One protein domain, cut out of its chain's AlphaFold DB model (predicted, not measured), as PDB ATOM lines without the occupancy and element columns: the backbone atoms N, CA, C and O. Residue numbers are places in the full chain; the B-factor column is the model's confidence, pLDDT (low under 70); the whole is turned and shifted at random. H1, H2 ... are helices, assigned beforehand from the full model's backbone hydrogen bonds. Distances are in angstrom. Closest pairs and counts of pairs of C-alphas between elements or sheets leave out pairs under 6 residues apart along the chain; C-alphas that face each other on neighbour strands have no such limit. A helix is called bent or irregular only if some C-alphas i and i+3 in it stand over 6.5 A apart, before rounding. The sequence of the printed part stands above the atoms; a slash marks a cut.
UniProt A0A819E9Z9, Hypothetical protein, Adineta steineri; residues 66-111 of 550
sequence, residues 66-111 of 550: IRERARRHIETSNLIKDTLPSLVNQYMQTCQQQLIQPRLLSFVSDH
ATOM      1  N   ILE A  66     -20.964   8.214  51.934       95.06
ATOM      2  CA  ILE A  66     -19.918   8.406  50.911       95.06
ATOM      3  C   ILE A  66     -20.258   7.623  49.637       95.06
ATOM      4  O   ILE A  66     -20.224   8.182  48.547       95.06
ATOM      5  N   ARG A  67     -20.620   6.336  49.759       95.75
ATOM      6  CA  ARG A  67     -20.981   5.497  48.598       95.75
ATOM      7  C   ARG A  67     -22.229   6.018  47.892       95.75
ATOM      8  O   ARG A  67     -22.309   5.951  46.673       95.75
ATOM      9  N   GLU A  68     -23.184   6.543  48.649       96.75
ATOM     10  CA  GLU A  68     -24.409   7.113  48.102       96.75
ATOM     11  C   GLU A  68     -24.162   8.437  47.366       96.75
ATOM     12  O   GLU A  68     -24.644   8.618  46.251       96.75
ATOM     13  N   ARG A  69     -23.339   9.333  47.925       96.00
ATOM     14  CA  ARG A  69     -22.905  10.551  47.223       96.00
ATOM     15  C   ARG A  69     -22.053  10.234  45.988       96.00
ATOM     16  O   ARG A  69     -22.275  10.851  44.954       96.00
ATOM     17  N   ALA A  70     -21.158   9.245  46.059       96.00
ATOM     18  CA  ALA A  70     -20.348   8.800  44.923       96.00
ATOM     19  C   ALA A  70     -21.214   8.298  43.755       96.00
ATOM     20  O   ALA A  70     -20.994   8.701  42.616       96.00
ATOM     21  N   ARG A  71     -22.252   7.487  44.033       96.62
ATOM     22  CA  ARG A  71     -23.238   7.087  43.012       96.62
ATOM     23  C   ARG A  71     -23.893   8.299  42.365       96.62
ATOM     24  O   ARG A  71     -23.900   8.387  41.147       96.62
ATOM     25  N   ARG A  72     -24.403   9.239  43.168       96.69
ATOM     26  CA  ARG A  72     -25.075  10.450  42.663       96.69
ATOM     27  C   ARG A  72     -24.139  11.336  41.849       96.69
ATOM     28  O   ARG A  72     -24.580  11.898  40.858       96.69
ATOM     29  N   HIS A  73     -22.866  11.439  42.225       96.50
ATOM     30  CA  HIS A  73     -21.854  12.160  41.454       96.50
ATOM     31  C   HIS A  73     -21.651  11.524  40.068       96.50
ATOM     32  O   HIS A  73     -21.788  12.212  39.060       96.50
ATOM     33  N   ILE A  74     -21.457  10.200  40.005       96.62
ATOM     34  CA  ILE A  74     -21.394   9.451  38.736       96.62
ATOM     35  C   ILE A  74     -22.698   9.632  37.933       96.62
ATOM     36  O   ILE A  74     -22.657   9.879  36.732       96.62
ATOM     37  N   GLU A  75     -23.859   9.586  38.584       95.75
ATOM     38  CA  GLU A  75     -25.169   9.726  37.933       95.75
ATOM     39  C   GLU A  75     -25.474  11.155  37.433       95.75
ATOM     40  O   GLU A  75     -26.262  11.326  36.502       95.75
ATOM     41  N   THR A  76     -24.850  12.168  38.045       96.50
ATOM     42  CA  THR A  76     -24.952  13.598  37.693       96.50
ATOM     43  C   THR A  76     -23.926  13.993  36.629       96.50
ATOM     44  O   THR A  76     -24.151  14.939  35.885       96.50
ATOM     45  N   SER A  77     -22.824  13.246  36.500       96.12
ATOM     46  CA  SER A  77     -21.840  13.434  35.423       96.12
ATOM     47  C   SER A  77     -22.383  13.120  34.021       96.12
ATOM     48  O   SER A  77     -21.689  13.362  33.040       96.12
ATOM     49  N   ASN A  78     -23.583  12.528  33.933       95.00
ATOM     50  CA  ASN A  78     -24.246  11.977  32.743       95.00
ATOM     51  C   ASN A  78     -23.461  10.924  31.937       95.00
ATOM     52  O   ASN A  78     -24.088  10.198  31.173       95.00
ATOM     53  N   LEU A  79     -22.163  10.715  32.193       95.62
ATOM     54  CA  LEU A  79     -21.293   9.742  31.519       95.62
ATOM     55  C   LEU A  79     -21.991   8.405  31.224       95.62
ATOM     56  O   LEU A  79     -22.046   7.976  30.074       95.62
ATOM     57  N   ILE A  80     -22.561   7.755  32.244       95.44
ATOM     58  CA  ILE A  80     -23.236   6.455  32.078       95.44
ATOM     59  C   ILE A  80     -24.566   6.592  31.320       95.44
ATOM     60  O   ILE A  80     -24.915   5.699  30.556       95.44
ATOM     61  N   LYS A  81     -25.307   7.690  31.508       95.38
ATOM     62  CA  LYS A  81     -26.601   7.927  30.844       95.38
ATOM     63  C   LYS A  81     -26.434   8.120  29.338       95.38
ATOM     64  O   LYS A  81     -27.234   7.581  28.581       95.38
ATOM     65  N   ASP A  82     -25.375   8.812  28.926       94.88
ATOM     66  CA  ASP A  82     -25.162   9.199  27.531       94.88
ATOM     67  C   ASP A  82     -24.397   8.116  26.748       94.88
ATOM     68  O   ASP A  82     -24.748   7.786  25.614       94.88
ATOM     69  N   THR A  83     -23.366   7.509  27.352       95.56
ATOM     70  CA  THR A  83     -22.506   6.531  26.652       95.56
ATOM     71  C   THR A  83     -23.070   5.113  26.634       95.56
ATOM     72  O   THR A  83     -22.942   4.424  25.618       95.56
ATOM     73  N   LEU A  84     -23.703   4.651  27.721       95.94
ATOM     74  CA  LEU A  84     -24.121   3.252  27.849       95.94
ATOM     75  C   LEU A  84     -25.176   2.837  26.806       95.94
ATOM     76  O   LEU A  84     -25.008   1.756  26.242       95.94
ATOM     77  N   PRO A  85     -26.213   3.639  26.476       96.56
ATOM     78  CA  PRO A  85     -27.181   3.259  25.445       96.56
ATOM     79  C   PRO A  85     -26.535   3.110  24.064       96.56
ATOM     80  O   PRO A  85     -26.831   2.153  23.349       96.56
ATOM     81  N   SER A  86     -25.608   4.010  23.715       95.44
ATOM     82  CA  SER A  86     -24.861   3.960  22.452       95.44
ATOM     83  C   SER A  86     -23.967   2.717  22.380       95.44
ATOM     84  O   SER A  86     -24.061   1.936  21.433       95.44
ATOM     85  N   LEU A  87     -23.187   2.465  23.440       95.69
ATOM     86  CA  LEU A  87     -22.327   1.288  23.579       95.69
ATOM     87  C   LEU A  87     -23.120  -0.025  23.471       95.69
ATOM     88  O   LEU A  87     -22.713  -0.935  22.750       95.69
ATOM     89  N   VAL A  88     -24.257  -0.119  24.168       95.50
ATOM     90  CA  VAL A  88     -25.132  -1.301  24.142       95.50
ATOM     91  C   VAL A  88     -25.746  -1.501  22.758       95.50
ATOM     92  O   VAL A  88     -25.766  -2.631  22.280       95.50
ATOM     93  N   ASN A  89     -26.199  -0.438  22.086       95.50
ATOM     94  CA  ASN A  89     -26.791  -0.541  20.751       95.50
ATOM     95  C   ASN A  89     -25.757  -0.983  19.697       95.50
ATOM     96  O   ASN A  89     -25.980  -1.964  18.985       95.50
ATOM     97  N   GLN A  90     -24.589  -0.329  19.664       93.75
ATOM     98  CA  GLN A  90     -23.473  -0.694  18.786       93.75
ATOM     99  C   GLN A  90     -23.029  -2.148  19.022       93.75
ATOM    100  O   GLN A  90     -22.828  -2.905  18.064       93.75
ATOM    101  N   TYR A  91     -22.903  -2.561  20.288       94.62
ATOM    102  CA  TYR A  91     -22.570  -3.940  20.632       94.62
ATOM    103  C   TYR A  91     -23.649  -4.923  20.163       94.62
ATOM    104  O   TYR A  91     -23.332  -5.902  19.491       94.62
ATOM    105  N   MET A  92     -24.920  -4.659  20.481       93.88
ATOM    106  CA  MET A  92     -26.045  -5.543  20.171       93.88
ATOM    107  C   MET A  92     -26.186  -5.779  18.664       93.88
ATOM    108  O   MET A  92     -26.307  -6.930  18.248       93.88
ATOM    109  N   GLN A  93     -26.086  -4.724  17.848       92.31
ATOM    110  CA  GLN A  93     -26.132  -4.825  16.386       92.31
ATOM    111  C   GLN A  93     -24.981  -5.687  15.839       92.31
ATOM    112  O   GLN A  93     -25.223  -6.648  15.105       92.31
ATOM    113  N   THR A  94     -23.742  -5.389  16.249       92.62
ATOM    114  CA  THR A  94     -22.540  -6.148  15.851       92.62
ATOM    115  C   THR A  94     -22.673  -7.622  16.238       92.62
ATOM    116  O   THR A  94     -22.429  -8.529  15.442       92.62
ATOM    117  N   CYS A  95     -23.105  -7.874  17.471       93.44
ATOM    118  CA  CYS A  95     -23.143  -9.202  18.052       93.44
ATOM    119  C   CYS A  95     -24.291 -10.073  17.521       93.44
ATOM    120  O   CYS A  95     -24.130 -11.292  17.391       93.44
ATOM    121  N   GLN A  96     -25.442  -9.475  17.202       93.00
ATOM    122  CA  GLN A  96     -26.553 -10.188  16.575       93.00
ATOM    123  C   GLN A  96     -26.093 -10.847  15.270       93.00
ATOM    124  O   GLN A  96     -26.374 -12.025  15.062       93.00
ATOM    125  N   GLN A  97     -25.332 -10.110  14.457       92.50
ATOM    126  CA  GLN A  97     -24.790 -10.568  13.178       92.50
ATOM    127  C   GLN A  97     -23.596 -11.522  13.341       92.50
ATOM    128  O   GLN A  97     -23.539 -12.547  12.672       92.50
ATOM    129  N   GLN A  98     -22.637 -11.207  14.221       92.62
ATOM    130  CA  GLN A  98     -21.348 -11.919  14.276       92.62
ATOM    131  C   GLN A  98     -21.315 -13.138  15.212       92.62
ATOM    132  O   GLN A  98     -20.493 -14.026  15.003       92.62
ATOM    133  N   LEU A  99     -22.188 -13.211  16.227       93.94
ATOM    134  CA  LEU A  99     -22.165 -14.289  17.228       93.94
ATOM    135  C   LEU A  99     -23.504 -15.025  17.347       93.94
ATOM    136  O   LEU A  99     -23.529 -16.254  17.355       93.94
ATOM    137  N   ILE A 100     -24.620 -14.293  17.458       94.50
ATOM    138  CA  ILE A 100     -25.920 -14.900  17.786       94.50
ATOM    139  C   ILE A 100     -26.512 -15.611  16.563       94.50
ATOM    140  O   ILE A 100     -26.813 -16.800  16.647       94.50
ATOM    141  N   GLN A 101     -26.650 -14.916  15.427       94.44
ATOM    142  CA  GLN A 101     -27.179 -15.502  14.191       94.44
ATOM    143  C   GLN A 101     -26.383 -16.720  13.696       94.44
ATOM    144  O   GLN A 101     -27.008 -17.769  13.555       94.44
ATOM    145  N   PRO A 102     -25.054 -16.660  13.459       94.38
ATOM    146  CA  PRO A 102     -24.328 -17.788  12.874       94.38
ATOM    147  C   PRO A 102     -24.351 -19.027  13.772       94.38
ATOM    148  O   PRO A 102     -24.523 -20.135  13.272       94.38
ATOM    149  N   ARG A 103     -24.255 -18.853  15.098       94.50
ATOM    150  CA  ARG A 103     -24.251 -19.974  16.047       94.50
ATOM    151  C   ARG A 103     -25.636 -20.577  16.282       94.50
ATOM    152  O   ARG A 103     -25.746 -21.774  16.534       94.50
ATOM    153  N   LEU A 104     -26.695 -19.768  16.214       93.56
ATOM    154  CA  LEU A 104     -28.058 -20.293  16.228       93.56
ATOM    155  C   LEU A 104     -28.362 -21.012  14.908       93.56
ATOM    156  O   LEU A 104     -28.905 -22.109  14.936       93.56
ATOM    157  N   LEU A 105     -27.970 -20.437  13.767       94.00
ATOM    158  CA  LEU A 105     -28.190 -21.022  12.445       94.00
ATOM    159  C   LEU A 105     -27.460 -22.359  12.276       94.00
ATOM    160  O   LEU A 105     -28.075 -23.306  11.791       94.00
ATOM    161  N   SER A 106     -26.201 -22.466  12.724       94.06
ATOM    162  CA  SER A 106     -25.473 -23.740  12.704       94.06
ATOM    163  C   SER A 106     -26.188 -24.787  13.557       94.06
ATOM    164  O   SER A 106     -26.564 -25.825  13.037       94.06
ATOM    165  N   PHE A 107     -26.525 -24.473  14.815       95.00
ATOM    166  CA  PHE A 107     -27.237 -25.403  15.701       95.00
ATOM    167  C   PHE A 107     -28.599 -25.854  15.143       95.00
ATOM    168  O   PHE A 107     -28.985 -27.011  15.291       95.00
ATOM    169  N   VAL A 108     -29.343 -24.947  14.500       93.75
ATOM    170  CA  VAL A 108     -30.618 -25.274  13.845       93.75
ATOM    171  C   VAL A 108     -30.393 -26.198  12.646       93.75
ATOM    172  O   VAL A 108     -31.136 -27.166  12.497       93.75
ATOM    173  N   SER A 109     -29.362 -25.946  11.834       92.88
ATOM    174  CA  SER A 109     -28.971 -26.825  10.726       92.88
ATOM    175  C   SER A 109     -28.566 -28.213  11.231       92.88
ATOM    176  O   SER A 109     -29.120 -29.209  10.772       92.88
ATOM    177  N   ASP A 110     -27.679 -28.272  12.228       93.12
ATOM    178  CA  ASP A 110     -27.167 -29.504  12.833       93.12
ATOM    179  C   ASP A 110     -28.306 -30.352  13.431       93.12
ATOM    180  O   ASP A 110     -28.346 -31.570  13.249       93.12
ATOM    181  N   HIS A 111     -29.278 -29.722  14.113       91.81
ATOM    182  CA  HIS A 111     -30.447 -30.424  14.662       91.81
ATOM    183  C   HIS A 111     -31.397 -30.922  13.570       91.81
ATOM    184  O   HIS A 111     -31.876 -32.051  13.654       91.81
TER     185      HIS A 111
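This is residues 66 to 111 of the 550 residues of the protein "Hypothetical protein" of Adineta steineri (UniProt A0A819E9Z9). One long helix, H2, bends into two arms, H2a and H2b, and the shorter helix H1 turns off at a corner from the beginning of H2a, giving an open arch of a single chain with no second layer packed on it. H2a makes the long top of the arch, while H1 at one end and H2b at the other slope away to the same side. The printed part has 46 residues with two named helices, H1 then H2, and no named strand; the class is all helix. The whole is extended, with a radius of gyration of the C-alphas of 18.1 A and spans of 54 by 19 by 8 A.

H2, residues 79 to 111, was assigned as one helix by its hydrogen bonds, but it is bent: C-alphas 98 and 101 are 6.8 A apart. Its arm H2a, residues 79 to 98, measures 27.7 A from first to last C-alpha and begins at C-alpha 79 (-21.293, 9.742, 31.519). H2a is itself irregular, with C-alphas 82 and 85 at 6.6 A. The arm H2b, residues 101 to 111, measures 15.3 A and ends at C-alpha 111 (-30.447, -30.424, 14.662). H1, residues 66 to 76, measures 15.1 A and begins at C-alpha 66 (-19.918, 8.406, 50.911).

H2a and H2b stand at a steep tilt of 38 degrees, only just past shallow. H1 and H2a are close but not clearly touching; their closest C-alphas, those of Glu 75 and Lys 81, are 7.5 A apart. Their lines are about perpendicular at 71 degrees, only just past steep. H1 and H2b are apart. Every O i to N i+4 pair is within hydrogen-bond range in H1 and H2b, and 13 of 16 are in H2a.

The two C-alphas farthest apart, those of Ile 66 and Asp 110, are 54.2 A apart. The link from H1 to H2 is tight, and the printed part has no cut. Residues 66 to 91, 93 to 99 and 101 to 111 stand free. The mean pLDDT of the printed part is 94.8, and no printed residue is under 70.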